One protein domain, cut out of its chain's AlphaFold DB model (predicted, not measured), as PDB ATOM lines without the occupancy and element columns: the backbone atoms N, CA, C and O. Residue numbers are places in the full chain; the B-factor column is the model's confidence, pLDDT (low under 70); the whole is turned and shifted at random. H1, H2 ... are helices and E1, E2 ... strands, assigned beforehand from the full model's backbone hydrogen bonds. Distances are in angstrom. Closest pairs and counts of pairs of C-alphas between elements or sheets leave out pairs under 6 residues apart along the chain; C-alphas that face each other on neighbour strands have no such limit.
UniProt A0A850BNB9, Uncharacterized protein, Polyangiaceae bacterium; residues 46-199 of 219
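This is residues 46 to 199 of the 219 residues of an uncharacterized protein of Polyangiaceae bacterium (UniProt A0A850BNB9). A twisted sheet of five strands makes the body of this domain, and its long hairpin of E3 and E4 turns sharply, so that the last part of E3 and the first part of E4 rise from the rest of the sheet as a two-stranded arm. H1 packs beside this arm along E4, with H2 next beyond H1; a small separate pair, E1 and E7, lies away from the sheet and the helices. The printed part has 154 residues, with seven named strands and two named helices in the order E1 E2 E3 E4 E5 H1 H2 E6 E7, and its class is mixed, helices and strands. The larger sheet runs E2 E3 E4 E5 E6, antiparallel throughout, while E1 and E7 are parallel. The whole is loose, with a radius of gyration of the C-alphas of 18.7 A and spans of 55 by 43 by 30 A.

Begin with the larger sheet, E2 at residues 69 to 71, E3 at 74 to 88, E4 at 91 to 108, E5 at 115 to 127 and E6 at 180 to 187; E2 and E6 are its edge strands. E2 to E5 form a meander, each strand the antiparallel neighbour of the one before. Look for the bends: E3 bends by 90 degrees at residue 80, E4 by 94 degrees at residue 99, and E5 by 71 degrees at residue 119. In the hairpin of E2 and E3, N 69 and O 76 are 3.0 A apart, within hydrogen-bond range. In the hairpin of E3 and E4, look after the bend of E3 and before the bend of E4 for N 84 and O 95 at 2.8 A, and before the bend of E3 and after the bend of E4 for N 77 and O 102 at 2.9 A, both within hydrogen-bond range. E4 and E5, also a hairpin, have N 103 and O 121 at 2.9 A, and E5 and E6 have N 124 and O 183 at 2.9 A. H1, residues 128 to 137, is on this sheet at a height over the sheet of 4.6 A, over none of its strands; its closest C-alphas to E4 are those of Gly 134 and Leu 93, 5.2 A apart. H2, residues 151 to 162, is close to H1 but not clearly touching it, the C-alphas of Cys 161 and Ile 128 being closest at 8.0 A; the two run opposite ways at a shallow tilt of 24 degrees. H2 only just grazes the sheet, with residues 160 to 162. In H2 every O i to N i+4 pair is within hydrogen-bond range; in H1, 4 of 6 are. E1, residues 46 to 48, is the parallel neighbour of E7, residues 193 to 198, with N 198 and O 47 at 2.8 A; both are apart from H1 and H2.

Find C-alpha 46 at (-28.553, 15.775, 48.781), where E1 begins. E3 runs 33.5 A from its first to its last C-alpha, E4 36.6 A and E5 32.6 A. Find C-alpha 91 at (-17.811, 12.086, 33.778), where E4 begins. E6 is 22.2 A long, H1 15.6 A, H2 16.5 A and E7 14.8 A; E7 ends at C-alpha 198, at (-23.036, 18.118, 50.765).

The C-alphas of Asp 111 and Gly 174 are the two farthest apart, at 58.5 A. The printed part has no cut. The long links are E1 to E2, H1 to H2 and H2 to E6; in the last, residues 163 to 179 lie 17 to 32 A from the mean of the C-alphas. The mean pLDDT of the printed part is 92.5, and no printed residue is under 70.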
ATOM      1  N   PRO A  46     -29.578  14.900  48.236       91.25
ATOM      2  CA  PRO A  46     -28.553  15.775  48.781       91.25
ATOM      3  C   PRO A  46     -28.632  17.163  48.140       91.25
ATOM      4  O   PRO A  46     -28.973  17.305  46.966       91.25
ATOM      5  N   ILE A  47     -28.298  18.183  48.924       92.00
ATOM      6  CA  ILE A  47     -28.292  19.577  48.481       92.00
ATOM      7  C   ILE A  47     -26.848  20.002  48.278       92.00
ATOM      8  O   ILE A  47     -26.041  19.929  49.201       92.00
ATOM      9  N   ASP A  48     -26.519  20.462  47.079       90.94
ATOM     10  CA  ASP A  48     -25.194  20.998  46.792       90.94
ATOM     11  C   ASP A  48     -24.980  22.308  47.563       90.94
ATOM     12  O   ASP A  48     -25.738  23.268  47.395       90.94
ATOM     13  N   ALA A  49     -23.934  22.370  48.392       93.81
ATOM     14  CA  ALA A  49     -23.594  23.565  49.163       93.81
ATOM     15  C   ALA A  49     -23.387  24.810  48.279       93.81
ATOM     16  O   ALA A  49     -23.621  25.928  48.730       93.81
ATOM     17  N   THR A  50     -23.008  24.644  47.008       91.56
ATOM     18  CA  THR A  50     -22.867  25.771  46.066       91.56
ATOM     19  C   THR A  50     -24.197  26.388  45.643       91.56
ATOM     20  O   THR A  50     -24.200  27.482  45.087       91.56
ATOM     21  N   GLY A  51     -25.325  25.735  45.934       91.31
ATOM     22  CA  GLY A  51     -26.663  26.295  45.753       91.31
ATOM     23  C   GLY A  51     -27.136  27.182  46.910       91.31
ATOM     24  O   GLY A  51     -28.230  27.740  46.824       91.31
ATOM     25  N   LEU A  52     -26.349  27.327  47.983       94.44
ATOM     26  CA  LEU A  52     -26.719  28.040  49.212       94.44
ATOM     27  C   LEU A  52     -25.777  29.228  49.462       94.44
ATOM     28  O   LEU A  52     -24.582  29.147  49.186       94.44
ATOM     29  N   LYS A  53     -26.292  30.333  50.018       94.88
ATOM     30  CA  LYS A  53     -25.500  31.555  50.282       94.88
ATOM     31  C   LYS A  53     -24.386  31.338  51.301       94.88
ATOM     32  O   LYS A  53     -23.308  31.905  51.155       94.88
ATOM     33  N   ASP A  54     -24.661  30.556  52.337       94.88
ATOM     34  CA  ASP A  54     -23.734  30.241  53.429       94.88
ATOM     35  C   ASP A  54     -23.102  28.845  53.289       94.88
ATOM     36  O   ASP A  54     -22.291  28.444  54.124       94.88
ATOM     37  N   GLY A  55     -23.478  28.098  52.244       94.31
ATOM     38  CA  GLY A  55     -23.057  26.717  52.033       94.31
ATOM     39  C   GLY A  55     -23.628  25.709  53.035       94.31
ATOM     40  O   GLY A  55     -23.109  24.595  53.105       94.31
ATOM     41  N   ALA A  56     -24.647  26.072  53.823       94.44
ATOM     42  CA  ALA A  56     -25.115  25.253  54.943       94.44
ATOM     43  C   ALA A  56     -26.638  25.262  55.161       94.44
ATOM     44  O   ALA A  56     -27.208  24.214  55.471       94.44
ATOM     45  N   SER A  57     -27.309  26.407  55.040       95.12
ATOM     46  CA  SER A  57     -28.732  26.550  55.354       95.12
ATOM     47  C   SER A  57     -29.599  26.492  54.100       95.12
ATOM     48  O   SER A  57     -29.493  27.332  53.208       95.12
ATOM     49  N   VAL A  58     -30.527  25.534  54.069       94.00
ATOM     50  CA  VAL A  58     -31.516  25.383  52.984       94.00
ATOM     51  C   VAL A  58     -32.505  26.550  52.910       94.00
ATOM     52  O   VAL A  58     -33.099  26.788  51.864       94.00
ATOM     53  N   ASP A  59     -32.631  27.311  53.998       94.81
ATOM     54  CA  ASP A  59     -33.463  28.514  54.077       94.81
ATOM     55  C   ASP A  59     -32.754  29.752  53.495       94.81
ATOM     56  O   ASP A  59     -33.344  30.830  53.400       94.81
ATOM     57  N   GLN A  60     -31.483  29.618  53.096       95.56
ATOM     58  CA  GLN A  60     -30.682  30.677  52.481       95.56
ATOM     59  C   GLN A  60     -30.217  30.277  51.071       95.56
ATOM     60  O   GLN A  60     -29.013  30.138  50.829       95.56
ATOM     61  N   PRO A  61     -31.138  30.115  50.105       94.12
ATOM     62  CA  PRO A  61     -30.770  29.765  48.740       94.12
ATOM     63  C   PRO A  61     -29.916  30.869  48.109       94.12
ATOM     64  O   PRO A  61     -30.145  32.063  48.341       94.12
ATOM     65  N   LEU A  62     -28.940  30.468  47.288       93.12
ATOM     66  CA  LEU A  62     -28.062  31.382  46.552       93.12
ATOM     67  C   LEU A  62     -28.871  32.330  45.660       93.12
ATOM     68  O   LEU A  62     -28.607  33.533  45.633       93.12
ATOM     69  N   TYR A  63     -29.899  31.793  45.003       91.06
ATOM     70  CA  TYR A  63     -30.766  32.527  44.092       91.06
ATOM     71  C   TYR A  63     -32.172  32.682  44.671       91.06
ATOM     72  O   TYR A  63     -32.800  31.709  45.082       91.06
ATOM     73  N   VAL A  64     -32.661  33.922  44.687       93.31
ATOM     74  CA  VAL A  64     -34.031  34.284  45.071       93.31
ATOM     75  C   VAL A  64     -34.541  35.291  44.056       93.31
ATOM     76  O   VAL A  64     -33.934  36.352  43.901       93.31
ATOM     77  N   ASP A  65     -35.658  34.978  43.408       96.00
ATOM     78  CA  ASP A  65     -36.384  35.937  42.584       96.00
ATOM     79  C   ASP A  65     -37.484  36.607  43.415       96.00
ATOM     80  O   ASP A  65     -38.480  35.988  43.790       96.00
ATOM     81  N   VAL A  66     -37.284  37.887  43.726       96.06
ATOM     82  CA  VAL A  66     -38.246  38.704  44.483       96.06
ATOM     83  C   VAL A  66     -39.383  39.245  43.617       96.06
ATOM     84  O   VAL A  66     -40.354  39.770  44.159       96.06
ATOM     85  N   ASN A  67     -39.264  39.129  42.293       96.88
ATOM     86  CA  ASN A  67     -40.268  39.559  41.324       96.88
ATOM     87  C   ASN A  67     -41.072  38.381  40.755       96.88
ATOM     88  O   ASN A  67     -41.992  38.606  39.965       96.88
ATOM     89  N   ALA A  68     -40.755  37.148  41.165       97.50
ATOM     90  CA  ALA A  68     -41.517  35.967  40.797       97.50
ATOM     91  C   ALA A  68     -42.988  36.139  41.184       97.50
ATOM     92  O   ALA A  68     -43.327  36.671  42.247       97.50
ATOM     93  N   TYR A  69     -43.880  35.663  40.323       97.94
ATOM     94  CA  TYR A  69     -45.313  35.817  40.527       97.94
ATOM     95  C   TYR A  69     -46.087  34.580  40.092       97.94
ATOM     96  O   TYR A  69     -45.618  33.747  39.316       97.94
ATOM     97  N   VAL A  70     -47.316  34.479  40.601       98.12
ATOM     98  CA  VAL A  70     -48.291  33.476  40.178       98.12
ATOM     99  C   VAL A  70     -49.535  34.191  39.673       98.12
ATOM    100  O   VAL A  70     -50.141  34.977  40.401       98.12
ATOM    101  N   ALA A  71     -49.938  33.907  38.437       98.25
ATOM    102  CA  ALA A  71     -51.165  34.439  37.851       98.25
ATOM    103  C   ALA A  71     -51.926  33.324  37.133       98.25
ATOM    104  O   ALA A  71     -51.359  32.632  36.293       98.25
ATOM    105  N   ASN A  72     -53.212  33.146  37.458       97.62
ATOM    106  CA  ASN A  72     -54.053  32.082  36.890       97.62
ATOM    107  C   ASN A  72     -53.384  30.697  36.962       97.62
ATOM    108  O   ASN A  72     -53.323  29.979  35.967       97.62
ATOM    109  N   ASN A  73     -52.834  30.360  38.133       97.88
ATOM    110  CA  ASN A  73     -52.078  29.128  38.380       97.88
ATOM    111  C   ASN A  73     -50.793  28.973  37.554       97.88
ATOM    112  O   ASN A  73     -50.211  27.900  37.579       97.88
ATOM    113  N   VAL A  74     -50.307  29.998  36.857       98.25
ATOM    114  CA  VAL A  74     -49.003  29.958  36.186       98.25
ATOM    115  C   VAL A  74     -47.971  30.617  37.089       98.25
ATOM    116  O   VAL A  74     -48.090  31.809  37.370       98.25
ATOM    117  N   LEU A  75     -46.980  29.850  37.542       98.00
ATOM    118  CA  LEU A  75     -45.765  30.374  38.164       98.00
ATOM    119  C   LEU A  75     -44.860  30.938  37.068       98.00
ATOM    120  O   LEU A  75     -44.682  30.284  36.041       98.00
ATOM    121  N   VAL A  76     -44.276  32.111  37.305       98.00
ATOM    122  CA  VAL A  76     -43.209  32.696  36.488       98.00
ATOM    123  C   VAL A  76     -42.110  33.203  37.416       98.00
ATOM    124  O   VAL A  76     -42.402  33.905  38.385       98.00
ATOM    125  N   ALA A  77     -40.866  32.832  37.127       97.75
ATOM    126  CA  ALA A  77     -39.677  33.271  37.848       97.75
ATOM    127  C   ALA A  77     -38.497  33.466  36.888       97.75
ATOM    128  O   ALA A  77     -38.399  32.791  35.858       97.75
ATOM    129  N   GLU A  78     -37.585  34.357  37.246       97.25
ATOM    130  CA  GLU A  78     -36.385  34.689  36.488       97.25
ATOM    131  C   GLU A  78     -35.123  34.459  37.323       97.25
ATOM    132  O   GLU A  78     -35.031  34.832  38.493       97.25
ATOM    133  N   PHE A  79     -34.114  33.863  36.698       94.31
ATOM    134  CA  PHE A  79     -32.821  33.596  37.309       94.31
ATOM    135  C   PHE A  79     -31.712  34.162  36.420       94.31
ATOM    136  O   PHE A  79     -31.666  33.854  35.228       94.31
ATOM    137  N   PRO A  80     -30.772  34.953  36.966       93.38
ATOM    138  CA  PRO A  80     -29.670  35.486  36.167       93.38
ATOM    139  C   PRO A  80     -28.759  34.368  35.641       93.38
ATOM    140  O   PRO A  80     -28.265  34.442  34.515       93.38
ATOM    141  N   GLU A  81     -28.562  33.323  36.448       91.94
ATOM    142  CA  GLU A  81     -27.761  32.149  36.126       91.94
ATOM    143  C   GLU A  81     -28.289  30.932  36.898       91.94
ATOM    144  O   GLU A  81     -28.623  31.039  38.077       91.94
ATOM    145  N   LEU A  82     -28.343  29.775  36.241       90.31
ATOM    146  CA  LEU A  82     -28.568  28.467  36.849       90.31
ATOM    147  C   LEU A  82     -27.449  27.525  36.420       90.31
ATOM    148  O   LEU A  82     -27.113  27.455  35.240       90.31
ATOM    149  N   ARG A  83     -26.905  26.756  37.363       88.88
ATOM    150  CA  ARG A  83     -25.899  25.735  37.065       88.88
ATOM    151  C   ARG A  83     -26.548  24.363  36.978       88.88
ATOM    152  O   ARG A  83     -27.077  23.869  37.971       88.88
ATOM    153  N   PHE A  84     -26.447  23.734  35.816       87.19
ATOM    154  CA  PHE A  84     -26.765  22.325  35.636       87.19
ATOM    155  C   PHE A  84     -25.513  21.489  35.818       87.19
ATOM    156  O   PHE A  84     -24.491  21.787  35.210       87.19
ATOM    157  N   ARG A  85     -25.613  20.440  36.635       85.88
ATOM    158  CA  ARG A  85     -24.576  19.419  36.786       85.88
ATOM    159  C   ARG A  85     -25.134  18.085  36.327       85.88
ATOM    160  O   ARG A  85     -26.077  17.565  36.920       85.88
ATOM    161  N   PHE A  86     -24.547  17.533  35.279       83.00
ATOM    162  CA  PHE A  86     -24.842  16.195  34.790       83.00
ATOM    163  C   PHE A  86     -23.713  15.280  35.249       83.00
ATOM    164  O   PHE A  86     -22.599  15.384  34.749       83.00
ATOM    165  N   GLY A  87     -23.982  14.428  36.234       78.25
ATOM    166  CA  GLY A  87     -23.013  13.472  36.766       78.25
ATOM    167  C   GLY A  87     -23.267  12.058  36.252       78.25
ATOM    168  O   GLY A  87     -24.412  11.611  36.169       78.25
ATOM    169  N   GLY A  88     -22.194  11.343  35.940       74.81
ATOM    170  CA  GLY A  88     -22.170   9.911  35.670       74.81
ATOM    171  C   GLY A  88     -20.934   9.264  36.307       74.81
ATOM    172  O   GLY A  88     -20.066   9.966  36.818       74.81
ATOM    173  N   PRO A  89     -20.804   7.927  36.268       73.12
ATOM    174  CA  PRO A  89     -19.724   7.225  36.970       73.12
ATOM    175  C   PRO A  89     -18.300   7.662  36.592       73.12
ATOM    176  O   PRO A  89     -17.385   7.480  37.386       73.12
ATOM    177  N   ASN A  90     -18.108   8.201  35.382       76.06
ATOM    178  CA  ASN A  90     -16.790   8.532  34.825       76.06
ATOM    179  C   ASN A  90     -16.712   9.941  34.216       76.06
ATOM    180  O   ASN A  90     -15.720  10.271  33.570       76.06
ATOM    181  N   SER A  91     -17.762  10.745  34.347       78.69
ATOM    182  CA  SER A  91     -17.811  12.086  33.778       78.69
ATOM    183  C   SER A  91     -18.767  12.941  34.580       78.69
ATOM    184  O   SER A  91     -19.806  12.474  35.046       78.69
ATOM    185  N   ASN A  92     -18.431  14.212  34.706       84.19
ATOM    186  CA  ASN A  92     -19.390  15.216  35.105       84.19
ATOM    187  C   ASN A  92     -19.367  16.336  34.069       84.19
ATOM    188  O   ASN A  92     -18.398  16.515  33.338       84.19
ATOM    189  N   LEU A  93     -20.473  17.039  33.928       85.81
ATOM    190  CA  LEU A  93     -20.597  18.164  33.022       85.81
ATOM    191  C   LEU A  93     -21.354  19.243  33.760       85.81
ATOM    192  O   LEU A  93     -22.521  19.056  34.108       85.81
ATOM    193  N   SER A  94     -20.687  20.364  33.978       87.88
ATOM    194  CA  SER A  94     -21.316  21.555  34.515       87.88
ATOM    195  C   SER A  94     -21.512  22.570  33.410       87.88
ATOM    196  O   SER A  94     -20.559  22.946  32.736       87.88
ATOM    197  N   ILE A  95     -22.748  23.026  33.237       89.19
ATOM    198  CA  ILE A  95     -23.079  24.083  32.282       89.19
ATOM    199  C   ILE A  95     -23.930  25.126  32.994       89.19
ATOM    200  O   ILE A  95     -24.895  24.797  33.687       89.19
ATOM    201  N   ASN A  96     -23.588  26.398  32.805       92.00
ATOM    202  CA  ASN A  96     -24.382  27.510  33.306       92.00
ATOM    203  C   ASN A  96     -25.380  27.960  32.226       92.00
ATOM    204  O   ASN A  96     -24.973  28.401  31.152       92.00
ATOM    205  N   VAL A  97     -26.680  27.878  32.517       93.94
ATOM    206  CA  VAL A  97     -27.736  28.561  31.749       93.94
ATOM    207  C   VAL A  97     -27.864  29.977  32.285       93.94
ATOM    208  O   VAL A  97     -27.950  30.175  33.497       93.94
ATOM    209  N   ARG A  98     -27.888  30.964  31.396       95.81
ATOM    210  CA  ARG A  98     -28.017  32.381  31.743       95.81
ATOM    211  C   ARG A  98     -29.360  32.943  31.306       95.81
ATOM    212  O   ARG A  98     -29.964  32.449  30.354       95.81
ATOM    213  N   SER A  99     -29.763  34.025  31.977       95.38
ATOM    214  CA  SER A  99     -31.009  34.758  31.709       95.38
ATOM    215  C   SER A  99     -32.215  33.822  31.644       95.38
ATOM    216  O   SER A  99     -32.984  33.833  30.683       95.38
ATOM    217  N   THR A 100     -32.322  32.960  32.647       96.31
ATOM    218  CA  THR A 100     -33.255  31.848  32.634       96.31
ATOM    219  C   THR A 100     -34.633  32.290  33.095       96.31
ATOM    220  O   THR A 100     -34.787  32.751  34.223       96.31
ATOM    221  N   THR A 101     -35.654  32.059  32.280       97.56
ATOM    222  CA  THR A 101     -37.057  32.151  32.687       97.56
ATOM    223  C   THR A 101     -37.593  30.754  32.965       97.56
ATOM    224  O   THR A 101     -37.466  29.848  32.139       97.56
ATOM    225  N   VAL A 102     -38.219  30.585  34.125       97.12
ATOM    226  CA  VAL A 102     -38.939  29.375  34.522       97.12
ATOM    227  C   VAL A 102     -40.421  29.697  34.575       97.12
ATOM    228  O   VAL A 102     -40.831  30.647  35.240       97.12
ATOM    229  N   MET A 103     -41.233  28.893  33.898       98.19
ATOM    230  CA  MET A 103     -42.685  28.995  33.965       98.19
ATOM    231  C   MET A 103     -43.349  27.631  34.022       98.19
ATOM    232  O   MET A 103     -42.782  26.651  33.556       98.19
ATOM    233  N   GLY A 104     -44.560  27.554  34.560       98.38
ATOM    234  CA  GLY A 104     -45.344  26.320  34.542       98.38
ATOM    235  C   GLY A 104     -46.627  26.424  35.349       98.38
ATOM    236  O   GLY A 104     -46.848  27.403  36.064       98.38
ATOM    237  N   LEU A 105     -47.487  25.417  35.225       98.38
ATOM    238  CA  LEU A 105     -48.729  25.339  35.984       98.38
ATOM    239  C   LEU A 105     -48.456  24.855  37.402       98.38
ATOM    240  O   LEU A 105     -47.903  23.782  37.602       98.38
ATOM    241  N   LEU A 106     -48.887  25.638  38.378       97.00
ATOM    242  CA  LEU A 106     -48.843  25.307  39.787       97.00
ATOM    243  C   LEU A 106     -50.123  24.555  40.169       97.00
ATOM    244  O   LEU A 106     -51.224  25.121  40.191       97.00
ATOM    245  N   GLU A 107     -49.960  23.274  40.471       96.50
ATOM    246  CA  GLU A 107     -51.026  22.354  40.855       96.50
ATOM    247  C   GLU A 107     -50.795  21.843  42.277       96.50
ATOM    248  O   GLU A 107     -49.658  21.702  42.721       96.50
ATOM    249  N   ALA A 108     -51.877  21.540  42.993       95.06
ATOM    250  CA  ALA A 108     -51.776  20.794  44.241       95.06
ATOM    251  C   ALA A 108     -51.443  19.326  43.949       95.06
ATOM    252  O   ALA A 108     -51.949  18.749  42.982       95.06
ATOM    253  N   GLU A 109     -50.624  18.718  44.802       92.62
ATOM    254  CA  GLU A 109     -50.419  17.271  44.773       92.62
ATOM    255  C   GLU A 109     -51.725  16.515  45.090       92.62
ATOM    256  O   GLU A 109     -52.554  17.027  45.852       92.62
ATOM    257  N   PRO A 110     -51.940  15.297  44.552       89.50
ATOM    258  CA  PRO A 110     -53.159  14.523  44.800       89.50
ATOM    259  C   PRO A 110     -53.422  14.210  46.279       89.50
ATOM    260  O   PRO A 110     -54.572  14.000  46.662       89.50
ATOM    261  N   ASP A 111     -52.375  14.166  47.103       87.94
ATOM    262  CA  ASP A 111     -52.465  13.968  48.554       87.94
ATOM    263  C   ASP A 111     -52.747  15.267  49.336       87.94
ATOM    264  O   ASP A 111     -53.023  15.220  50.537       87.94
ATOM    265  N   GLY A 112     -52.712  16.422  48.662       87.88
ATOM    266  CA  GLY A 112     -52.911  17.746  49.243       87.88
ATOM    267  C   GLY A 112     -51.747  18.256  50.099       87.88
ATOM    268  O   GLY A 112     -51.911  19.278  50.766       87.88
ATOM    269  N   LEU A 113     -50.593  17.580  50.110       84.81
ATOM    270  CA  LEU A 113     -49.464  17.895  51.000       84.81
ATOM    271  C   LEU A 113     -48.415  18.825  50.376       84.81
ATOM    272  O   LEU A 113     -47.398  19.116  51.007       84.81
ATOM    273  N   GLY A 114     -48.650  19.329  49.167       88.69
ATOM    274  CA  GLY A 114     -47.707  20.217  48.507       88.69
ATOM    275  C   GLY A 114     -48.209  20.783  47.191       88.69
ATOM    276  O   GLY A 114     -49.355  20.582  46.782       88.69
ATOM    277  N   LEU A 115     -47.308  21.511  46.541       92.62
ATOM    278  CA  LEU A 115     -47.490  22.028  45.197       92.62
ATOM    279  C   LEU A 115     -46.475  21.376  44.269       92.62
ATOM    280  O   LEU A 115     -45.345  21.091  44.669       92.62
ATOM    281  N   ARG A 116     -46.874  21.225  43.015       94.62
ATOM    282  CA  ARG A 116     -46.007  20.830  41.913       94.62
ATOM    283  C   ARG A 116     -46.167  21.774  40.741       94.62
ATOM    284  O   ARG A 116     -47.227  22.363  40.539       94.62
ATOM    285  N   VAL A 117     -45.112  21.868  39.951       96.75
ATOM    286  CA  VAL A 117     -45.110  22.503  38.645       96.75
ATOM    287  C   VAL A 117     -45.316  21.426  37.582       96.75
ATOM    288  O   VAL A 117     -44.500  20.511  37.457       96.75
ATOM    289  N   THR A 118     -46.394  21.533  36.811       97.50
ATOM    290  CA  THR A 118     -46.649  20.728  35.609       97.50
ATOM    291  C   THR A 118     -46.556  21.598  34.364       97.50
ATOM    292  O   THR A 118     -46.681  22.825  34.435       97.50
ATOM    293  N   LYS A 119     -46.317  20.979  33.198       97.81
ATOM    294  CA  LYS A 119     -46.097  21.708  31.931       97.81
ATOM    295  C   LYS A 119     -45.049  22.819  32.084       97.81
ATOM    296  O   LYS A 119     -45.210  23.915  31.546       97.81
ATOM    297  N   GLY A 120     -44.026  22.541  32.886       98.12
ATOM    298  CA  GLY A 120     -42.950  23.468  33.157       98.12
ATOM    299  C   GLY A 120     -42.123  23.688  31.902       98.12
ATOM    300  O   GLY A 120     -41.874  22.752  31.142       98.12
ATOM    301  N   VAL A 121     -41.692  24.923  31.692       98.12
ATOM    302  CA  VAL A 121     -40.717  25.304  30.680       98.12
ATOM    303  C   VAL A 121     -39.644  26.127  31.366       98.12
ATOM    304  O   VAL A 121     -39.936  27.081  32.086       98.12
ATOM    305  N   MET A 122     -38.400  25.745  31.131       96.62
ATOM    306  CA  MET A 122     -37.238  26.556  31.443       96.62
ATOM    307  C   MET A 122     -36.593  26.973  30.130       96.62
ATOM    308  O   MET A 122     -36.310  26.111  29.298       96.62
ATOM    309  N   ALA A 123     -36.354  28.266  29.953       97.44
ATOM    310  CA  ALA A 123     -35.714  28.812  28.764       97.44
ATOM    311  C   ALA A 123     -34.610  29.795  29.150       97.44
ATOM    312  O   ALA A 123     -34.755  30.523  30.124       97.44
ATOM    313  N   GLY A 124     -33.525  29.819  28.388       97.00
ATOM    314  CA  GLY A 124     -32.386  30.711  28.597       97.00
ATOM    315  C   GLY A 124     -31.377  30.531  27.473       97.00
ATOM    316  O   GLY A 124     -31.747  30.154  26.362       97.00
ATOM    317  N   TYR A 125     -30.098  30.756  27.755       96.81
ATOM    318  CA  TYR A 125     -29.030  30.465  26.798       96.81
ATOM    319  C   TYR A 125     -27.770  29.933  27.476       96.81
ATOM    320  O   TYR A 125     -27.510  30.209  28.653       96.81
ATOM    321  N   TRP A 126     -26.959  29.203  26.715       95.56
ATOM    322  CA  TRP A 126     -25.587  28.857  27.083       95.56
ATOM    323  C   TRP A 126     -24.614  29.736  26.314       95.56
ATOM    324  O   TRP A 126     -24.768  29.922  25.107       95.56
ATOM    325  N   ARG A 127     -23.582  30.252  26.988       94.75
ATOM    326  CA  ARG A 127     -22.427  30.814  26.279       94.75
ATOM    327  C   ARG A 127     -21.589  29.658  25.763       94.75
ATOM    328  O   ARG A 127     -21.385  28.693  26.498       94.75
ATOM    329  N   ILE A 128     -21.064  29.769  24.550       94.12
ATOM    330  CA  ILE A 128     -20.260  28.683  23.983       94.12
ATOM    331  C   ILE A 128     -19.013  28.373  24.831       94.12
ATOM    332  O   ILE A 128     -18.678  27.211  25.031       94.12
ATOM    333  N   GLU A 129     -18.414  29.399  25.443       92.12
ATOM    334  CA  GLU A 129     -17.301  29.270  26.395       92.12
ATOM    335  C   GLU A 129     -17.663  28.401  27.614       92.12
ATOM    336  O   GLU A 129     -16.858  27.584  28.056       92.12
ATOM    337  N   ASP A 130     -18.889  28.534  28.145       91.94
ATOM    338  CA  ASP A 130     -19.350  27.733  29.288       91.94
ATOM    339  C   ASP A 130     -19.521  26.256  28.877       91.94
ATOM    340  O   ASP A 130     -19.233  25.354  29.663       91.94
ATOM    341  N   VAL A 131     -19.949  26.001  27.634       92.19
ATOM    342  CA  VAL A 131     -20.089  24.641  27.088       92.19
ATOM    343  C   VAL A 131     -18.718  24.002  26.873       92.19
ATOM    344  O   VAL A 131     -18.493  22.877  27.324       92.19
ATOM    345  N   PHE A 132     -17.780  24.716  26.243       92.94
ATOM    346  CA  PHE A 132     -16.419  24.216  26.056       92.94
ATOM    347  C   PHE A 132     -15.678  24.039  27.384       92.94
ATOM    348  O   PHE A 132     -14.940  23.068  27.534       92.94
ATOM    349  N   GLY A 133     -15.922  24.887  28.386       89.31
ATOM    350  CA  GLY A 133     -15.418  24.690  29.749       89.31
ATOM    351  C   GLY A 133     -15.757  23.312  30.323       89.31
ATOM    352  O   GLY A 133     -14.896  22.666  30.923       89.31
ATOM    353  N   GLY A 134     -16.970  22.824  30.056       89.19
ATOM    354  CA  GLY A 134     -17.443  21.514  30.496       89.19
ATOM    355  C   GLY A 134     -16.918  20.317  29.691       89.19
ATOM    356  O   GLY A 134     -17.072  19.176  30.117       89.19
ATOM    357  N   PHE A 135     -16.283  20.520  28.534       90.94
ATOM    358  CA  PHE A 135     -15.796  19.401  27.710       90.94
ATOM    359  C   PHE A 135     -14.607  18.678  28.336       90.94
ATOM    360  O   PHE A 135     -14.478  17.462  28.199       90.94
ATOM    361  N   ALA A 136     -13.790  19.402  29.103       89.50
ATOM    362  CA  ALA A 136     -12.629  18.838  29.781       89.50
ATOM    363  C   ALA A 136     -12.983  17.724  30.782       89.50
ATOM    364  O   ALA A 136     -12.111  16.934  31.144       89.50
ATOM    365  N   SER A 137     -14.234  17.669  31.239       89.44
ATOM    366  CA  SER A 137     -14.738  16.685  32.196       89.44
ATOM    367  C   SER A 137     -15.628  15.607  31.555       89.44
ATOM    368  O   SER A 137     -16.017  14.637  32.214       89.44
ATOM    369  N   LEU A 138     -15.912  15.726  30.251       88.56
ATOM    370  CA  LEU A 138     -16.655  14.737  29.476       88.56
ATOM    371  C   LEU A 138     -15.735  13.657  28.923       88.56
ATOM    372  O   LEU A 138     -14.762  13.950  28.231       88.56
ATOM    373  N   VAL A 139     -16.099  12.397  29.165       87.75
ATOM    374  CA  VAL A 139     -15.398  11.223  28.641       87.75
ATOM    375  C   VAL A 139     -16.255  10.539  27.583       87.75
ATOM    376  O   VAL A 139     -17.369  10.101  27.865       87.75
ATOM    377  N   ALA A 140     -15.705  10.397  26.381       84.81
ATOM    378  CA  ALA A 140     -16.280   9.652  25.270       84.81
ATOM    379  C   ALA A 140     -15.267   8.598  24.798       84.81
ATOM    380  O   ALA A 140     -14.084   8.889  24.638       84.81
ATOM    381  N   ASP A 141     -15.707   7.346  24.645       84.81
ATOM    382  CA  ASP A 141     -14.848   6.206  24.285       84.81
ATOM    383  C   ASP A 141     -13.572   6.083  25.146       84.81
ATOM    384  O   ASP A 141     -12.486   5.741  24.673       84.81
ATOM    385  N   GLY A 142     -13.701   6.387  26.442       85.81
ATOM    386  CA  GLY A 142     -12.601   6.332  27.409       85.81
ATOM    387  C   GLY A 142     -11.588   7.477  27.302       85.81
ATOM    388  O   GLY A 142     -10.550   7.415  27.959       85.81
ATOM    389  N   LYS A 143     -11.864   8.514  26.501       88.25
ATOM    390  CA  LYS A 143     -11.020   9.706  26.361       88.25
ATOM    391  C   LYS A 143     -11.789  10.975  26.699       88.25
ATOM    392  O   LYS A 143     -12.960  11.103  26.358       88.25
ATOM    393  N   ALA A 144     -11.115  11.912  27.355       90.62
ATOM    394  CA  ALA A 144     -11.666  13.237  27.592       90.62
ATOM    395  C   ALA A 144     -11.789  14.026  26.277       90.62
ATOM    396  O   ALA A 144     -10.967  13.852  25.372       90.62
ATOM    397  N   LEU A 145     -12.796  14.895  26.169       92.25
ATOM    398  CA  LEU A 145     -12.941  15.806  25.031       92.25
ATOM    399  C   LEU A 145     -11.995  17.003  25.196       92.25
ATOM    400  O   LEU A 145     -12.351  18.028  25.771       92.25
ATOM    401  N   CYS A 146     -10.771  16.854  24.695       94.38
ATOM    402  CA  CYS A 146      -9.718  17.862  24.790       94.38
ATOM    403  C   CYS A 146      -9.491  18.586  23.465       94.38
ATOM    404  O   CYS A 146      -9.696  18.016  22.397       94.38
ATOM    405  N   ASN A 147      -8.994  19.821  23.537       94.44
ATOM    406  CA  ASN A 147      -8.564  20.581  22.367       94.44
ATOM    407  C   ASN A 147      -7.167  20.114  21.913       94.44
ATOM    408  O   ASN A 147      -6.160  20.800  22.098       94.44
ATOM    409  N   ASP A 148      -7.100  18.891  21.394       92.31
ATOM    410  CA  ASP A 148      -5.877  18.231  20.921       92.31
ATOM    411  C   ASP A 148      -5.822  18.101  19.385       92.31
ATOM    412  O   ASP A 148      -4.940  17.437  18.836       92.31
ATOM    413  N   GLY A 149      -6.772  18.730  18.683       90.62
ATOM    414  CA  GLY A 149      -6.958  18.596  17.236       90.62
ATOM    415  C   GLY A 149      -7.532  17.241  16.804       90.62
ATOM    416  O   GLY A 149      -7.558  16.940  15.607       90.62
ATOM    417  N   GLY A 150      -7.987  16.413  17.747       91.25
ATOM    418  CA  GLY A 150      -8.602  15.120  17.489       91.25
ATOM    419  C   GLY A 150      -9.922  15.225  16.725       91.25
ATOM    420  O   GLY A 150     -10.676  16.191  16.842       91.25
ATOM    421  N   LEU A 151     -10.231  14.181  15.947       92.06
ATOM    422  CA  LEU A 151     -11.431  14.139  15.103       92.06
ATOM    423  C   LEU A 151     -12.721  14.317  15.912       92.06
ATOM    424  O   LEU A 151     -13.607  15.047  15.479       92.06
ATOM    425  N   LEU A 152     -12.815  13.662  17.072       91.88
ATOM    426  CA  LEU A 152     -14.005  13.716  17.916       91.88
ATOM    427  C   LEU A 152     -14.253  15.136  18.437       91.88
ATOM    428  O   LEU A 152     -15.346  15.659  18.260       91.88
ATOM    429  N   TYR A 153     -13.221  15.779  18.992       93.19
ATOM    430  CA  TYR A 153     -13.314  17.159  19.465       93.19
ATOM    431  C   TYR A 153     -13.728  18.115  18.342       93.19
ATOM    432  O   TYR A 153     -14.703  18.845  18.490       93.19
ATOM    433  N   ASN A 154     -13.052  18.057  17.189       94.19
ATOM    434  CA  ASN A 154     -13.337  18.950  16.064       94.19
ATOM    435  C   ASN A 154     -14.754  18.759  15.498       94.19
ATOM    436  O   ASN A 154     -15.396  19.737  15.126       94.19
ATOM    437  N   GLN A 155     -15.260  17.521  15.445       93.38
ATOM    438  CA  GLN A 155     -16.638  17.257  15.020       93.38
ATOM    439  C   GLN A 155     -17.652  17.809  16.022       93.38
ATOM    440  O   GLN A 155     -18.597  18.480  15.616       93.38
ATOM    441  N   THR A 156     -17.456  17.563  17.321       92.69
ATOM    442  CA  THR A 156     -18.344  18.100  18.358       92.69
ATOM    443  C   THR A 156     -18.318  19.628  18.375       92.69
ATOM    444  O   THR A 156     -19.379  20.245  18.438       92.69
ATOM    445  N   LYS A 157     -17.129  20.234  18.255       94.69
ATOM    446  CA  LYS A 157     -16.955  21.684  18.123       94.69
ATOM    447  C   LYS A 157     -17.724  22.218  16.916       94.69
ATOM    448  O   LYS A 157     -18.543  23.106  17.095       94.69
ATOM    449  N   GLY A 158     -17.518  21.647  15.726       95.06
ATOM    450  CA  GLY A 158     -18.194  22.091  14.503       95.06
ATOM    451  C   GLY A 158     -19.716  22.055  14.628       95.06
ATOM    452  O   GLY A 158     -20.375  23.053  14.365       95.06
ATOM    453  N   VAL A 159     -20.265  20.950  15.142       94.00
ATOM    454  CA  VAL A 159     -21.711  20.829  15.378       94.00
ATOM    455  C   VAL A 159     -22.211  21.896  16.351       94.00
ATOM    456  O   VAL A 159     -23.226  22.523  16.080       94.00
ATOM    457  N   LEU A 160     -21.520  22.125  17.472       93.88
ATOM    458  CA  LEU A 160     -21.927  23.163  18.425       93.88
ATOM    459  C   LEU A 160     -21.861  24.570  17.830       93.88
ATOM    460  O   LEU A 160     -22.762  25.369  18.077       93.88
ATOM    461  N   CYS A 161     -20.815  24.866  17.060       95.56
ATOM    462  CA  CYS A 161     -20.648  26.160  16.412       95.56
ATOM    463  C   CYS A 161     -21.759  26.436  15.391       95.56
ATOM    464  O   CYS A 161     -22.260  27.556  15.335       95.56
ATOM    465  N   ASP A 162     -22.221  25.410  14.673       95.12
ATOM    466  CA  ASP A 162     -23.345  25.517  13.734       95.12
ATOM    467  C   ASP A 162     -24.697  25.802  14.426       95.12
ATOM    468  O   ASP A 162     -25.640  26.252  13.775       95.12
ATOM    469  N   PHE A 163     -24.813  25.552  15.737       95.50
ATOM    470  CA  PHE A 163     -26.031  25.805  16.521       95.50
ATOM    471  C   PHE A 163     -26.052  27.166  17.233       95.50
ATOM    472  O   PHE A 163     -27.027  27.468  17.926       95.50
ATOM    473  N   LEU A 164     -25.017  27.995  17.083       96.31
ATOM    474  CA  LEU A 164     -24.998  29.322  17.696       96.31
ATOM    475  C   LEU A 164     -25.992  30.257  17.002       96.31
ATOM    476  O   LEU A 164     -25.893  30.534  15.808       96.31
ATOM    477  N   ASP A 165     -26.932  30.789  17.773       95.88
ATOM    478  CA  ASP A 165     -28.064  31.573  17.271       95.88
ATOM    479  C   ASP A 165     -28.264  32.908  18.007       95.88
ATOM    480  O   ASP A 165     -29.078  33.731  17.584       95.88
ATOM    481  N   ILE A 166     -27.501  33.161  19.075       96.06
ATOM    482  CA  ILE A 166     -27.560  34.398  19.857       96.06
ATOM    483  C   ILE A 166     -26.214  35.125  19.803       96.06
ATOM    484  O   ILE A 166     -25.169  34.573  20.152       96.06
ATOM    485  N   ALA A 167     -26.251  36.414  19.464       95.56
ATOM    486  CA  ALA A 167     -25.137  37.338  19.653       95.56
ATOM    487  C   ALA A 167     -25.313  38.100  20.971       95.56
ATOM    488  O   ALA A 167     -26.199  38.947  21.089       95.56
ATOM    489  N   LEU A 168     -24.475  37.813  21.970       92.12
ATOM    490  CA  LEU A 168     -24.596  38.438  23.294       92.12
ATOM    491  C   LEU A 168     -24.188  39.913  23.304       92.12
ATOM    492  O   LEU A 168     -24.700  40.686  24.107       92.12
ATOM    493  N   ASN A 169     -23.262  40.297  22.423       88.75
ATOM    494  CA  ASN A 169     -22.739  41.658  22.312       88.75
ATOM    495  C   ASN A 169     -22.547  42.022  20.831       88.75
ATOM    496  O   ASN A 169     -21.406  42.103  20.369       88.75
ATOM    497  N   PRO A 170     -23.635  42.181  20.054       87.44
ATOM    498  CA  PRO A 170     -23.512  42.506  18.640       87.44
ATOM    499  C   PRO A 170     -22.834  43.880  18.485       87.44
ATOM    500  O   PRO A 170     -23.195  44.821  19.203       87.44
ATOM    501  N   PRO A 171     -21.846  44.026  17.584       89.25
ATOM    502  CA  PRO A 171     -21.215  45.316  17.351       89.25
ATOM    503  C   PRO A 171     -22.216  46.294  16.717       89.25
ATOM    504  O   PRO A 171     -23.172  45.892  16.058       89.25
ATOM    505  N   ALA A 172     -21.988  47.599  16.898       89.06
ATOM    506  CA  ALA A 172     -22.824  48.629  16.274       89.06
ATOM    507  C   ALA A 172     -22.719  48.614  14.736       89.06
ATOM    508  O   ALA A 172     -23.680  48.936  14.043       89.06
ATOM    509  N   GLU A 173     -21.551  48.230  14.218       85.88
ATOM    510  CA  GLU A 173     -21.250  48.083  12.796       85.88
ATOM    511  C   GLU A 173     -20.369  46.840  12.598       85.88
ATOM    512  O   GLU A 173     -19.503  46.563  13.429       85.88
ATOM    513  N   GLY A 174     -20.556  46.109  11.495       85.75
ATOM    514  CA  GLY A 174     -19.758  44.927  11.149       85.75
ATOM    515  C   GLY A 174     -20.523  43.605  11.221       85.75
ATOM    516  O   GLY A 174     -21.753  43.579  11.249       85.75
ATOM    517  N   GLU A 175     -19.775  42.505  11.186       86.25
ATOM    518  CA  GLU A 175     -20.310  41.144  11.242       86.25
ATOM    519  C   GLU A 175     -20.781  40.793  12.659       86.25
ATOM    520  O   GLU A 175     -20.096  41.067  13.647       86.25
ATOM    521  N   ILE A 176     -21.971  40.198  12.757       88.12
ATOM    522  CA  ILE A 176     -22.544  39.734  14.019       88.12
ATOM    523  C   ILE A 176     -22.167  38.266  14.185       88.12
ATOM    524  O   ILE A 176     -22.693  37.409  13.480       88.12
ATOM    525  N   LEU A 177     -21.278  37.989  15.135       90.12
ATOM    526  CA  LEU A 177     -20.928  36.626  15.512       90.12
ATOM    527  C   LEU A 177     -21.856  36.158  16.633       90.12
ATOM    528  O   LEU A 177     -21.902  36.758  17.712       90.12
ATOM    529  N   CYS A 178     -22.600  35.085  16.373       94.81
ATOM    530  CA  CYS A 178     -23.338  34.389  17.416       94.81
ATOM    531  C   CYS A 178     -22.335  33.650  18.307       94.81
ATOM    532  O   CYS A 178     -21.467  32.939  17.817       94.81
ATOM    533  N   ASN A 179     -22.443  33.835  19.619       94.06
ATOM    534  CA  ASN A 179     -21.555  33.234  20.620       94.06
ATOM    535  C   ASN A 179     -22.324  32.587  21.784       94.06
ATOM    536  O   ASN A 179     -21.745  32.217  22.812       94.06
ATOM    537  N   ALA A 180     -23.635  32.445  21.620       96.00
ATOM    538  CA  ALA A 180     -24.502  31.718  22.519       96.00
ATOM    539  C   ALA A 180     -25.511  30.874  21.743       96.00
ATOM    540  O   ALA A 180     -25.839  31.167  20.593       96.00
ATOM    541  N   MET A 181     -25.983  29.829  22.415       96.06
ATOM    542  CA  MET A 181     -27.009  28.919  21.929       96.06
ATOM    543  C   MET A 181     -28.248  29.045  22.812       96.06
ATOM    544  O   MET A 181     -28.150  28.942  24.043       96.06
ATOM    545  N   SER A 182     -29.404  29.247  22.188       96.62
ATOM    546  CA  SER A 182     -30.702  29.196  22.852       96.62
ATOM    547  C   SER A 182     -30.913  27.835  23.506       96.62
ATOM    548  O   SER A 182     -30.633  26.783  22.933       96.62
ATOM    549  N   PHE A 183     -31.464  27.853  24.712       94.38
ATOM    550  CA  PHE A 183     -31.739  26.661  25.490       94.38
ATOM    551  C   PHE A 183     -33.201  26.642  25.936       94.38
ATOM    552  O   PHE A 183     -33.732  27.647  26.411       94.38
ATOM    553  N   GLY A 184     -33.839  25.476  25.826       95.44
ATOM    554  CA  GLY A 184     -35.184  25.240  26.332       95.44
ATOM    555  C   GLY A 184     -35.363  23.796  26.785       95.44
ATOM    556  O   GLY A 184     -35.030  22.871  26.047       95.44
ATOM    557  N   MET A 185     -35.922  23.592  27.977       95.81
ATOM    558  CA  MET A 185     -36.350  22.273  28.451       95.81
ATOM    559  C   MET A 185     -37.773  22.317  29.001       95.81
ATOM    560  O   MET A 185     -38.160  23.253  29.701       95.81
ATOM    561  N   GLY A 186     -38.541  21.274  28.698       97.69
ATOM    562  CA  GLY A 186     -39.774  20.975  29.415       97.69
ATOM    563  C   GLY A 186     -39.459  20.218  30.703       97.69
ATOM    564  O   GLY A 186     -38.561  19.375  30.709       97.69
ATOM    565  N   PHE A 187     -40.191  20.493  31.779       96.19
ATOM    566  CA  PHE A 187     -40.041  19.767  33.037       96.19
ATOM    567  C   PHE A 187     -41.368  19.624  33.785       96.19
ATOM    568  O   PHE A 187     -42.326  20.368  33.573       96.19
ATOM    569  N   GLU A 188     -41.392  18.666  34.701       95.81
ATOM    570  CA  GLU A 188     -42.409  18.532  35.735       95.81
ATOM    571  C   GLU A 188     -41.687  18.287  37.058       95.81
ATOM    572  O   GLU A 188     -40.606  17.693  37.081       95.81
ATOM    573  N   THR A 189     -42.252  18.771  38.158       92.94
ATOM    574  CA  THR A 189     -41.669  18.577  39.490       92.94
ATOM    575  C   THR A 189     -42.519  17.626  40.307       92.94
ATOM    576  O   THR A 189     -43.741  17.629  40.188       92.94
ATOM    577  N   PHE A 190     -41.875  16.925  41.229       88.25
ATOM    578  CA  PHE A 190     -42.528  16.149  42.273       88.25
ATOM    579  C   PHE A 190     -41.950  16.578  43.626       88.25
ATOM    580  O   PHE A 190     -40.793  17.015  43.669       88.25
ATOM    581  N   PRO A 191     -42.707  16.462  44.731       86.75
ATOM    582  CA  PRO A 191     -42.197  16.700  46.066       86.75
ATOM    583  C   PRO A 191     -40.927  15.893  46.301       86.75
ATOM    584  O   PRO A 191     -40.909  14.668  46.174       86.75
ATOM    585  N   ALA A 192     -39.857  16.596  46.648       87.81
ATOM    586  CA  ALA A 192     -38.588  15.988  46.990       87.81
ATOM    587  C   ALA A 192     -38.390  16.070  48.501       87.81
ATOM    588  O   ALA A 192     -38.559  17.126  49.116       87.81
ATOM    589  N   LYS A 193     -37.979  14.957  49.107       90.44
ATOM    590  CA  LYS A 193     -37.461  14.980  50.469       90.44
ATOM    591  C   LYS A 193     -36.047  15.549  50.424       90.44
ATOM    592  O   LYS A 193     -35.162  14.964  49.805       90.44
ATOM    593  N   LEU A 194     -35.840  16.688  51.071       92.31
ATOM    594  CA  LEU A 194     -34.519  17.298  51.179       92.31
ATOM    595  C   LEU A 194     -33.614  16.453  52.088       92.31
ATOM    596  O   LEU A 194     -34.013  16.051  53.183       92.31
ATOM    597  N   GLY A 195     -32.414  16.151  51.600       93.69
ATOM    598  CA  GLY A 195     -31.368  15.425  52.311       93.69
ATOM    599  C   GLY A 195     -30.349  16.349  52.974       93.69
ATOM    600  O   GLY A 195     -30.613  17.518  53.248       93.69
ATOM    601  N   ALA A 196     -29.165  15.804  53.254       94.62
ATOM    602  CA  ALA A 196     -28.064  16.575  53.817       94.62
ATOM    603  C   ALA A 196     -27.496  17.569  52.795       94.62
ATOM    604  O   ALA A 196     -27.458  17.291  51.594       94.62
ATOM    605  N   VAL A 197     -26.990  18.698  53.290       95.06
ATOM    606  CA  VAL A 197     -26.128  19.574  52.497       95.06
ATOM    607  C   VAL A 197     -24.768  18.903  52.345       95.06
ATOM    608  O   VAL A 197     -24.160  18.495  53.338       95.06
ATOM    609  N   VAL A 198     -24.304  18.767  51.106       93.00
ATOM    610  CA  VAL A 198     -23.036  18.118  50.765       93.00
ATOM    611  C   VAL A 198     -22.085  19.116  50.101       93.00
ATOM    612  O   VAL A 198     -22.537  20.001  49.368       93.00
ATOM    613  N   PRO A 199     -20.764  19.003  50.336       90.38
ATOM    614  CA  PRO A 199     -19.782  19.786  49.596       90.38
ATOM    615  C   PRO A 199     -19.913  19.552  48.085       90.38
ATOM    616  O   PRO A 199     -20.279  18.446  47.678       90.38
TER     617      PRO A 199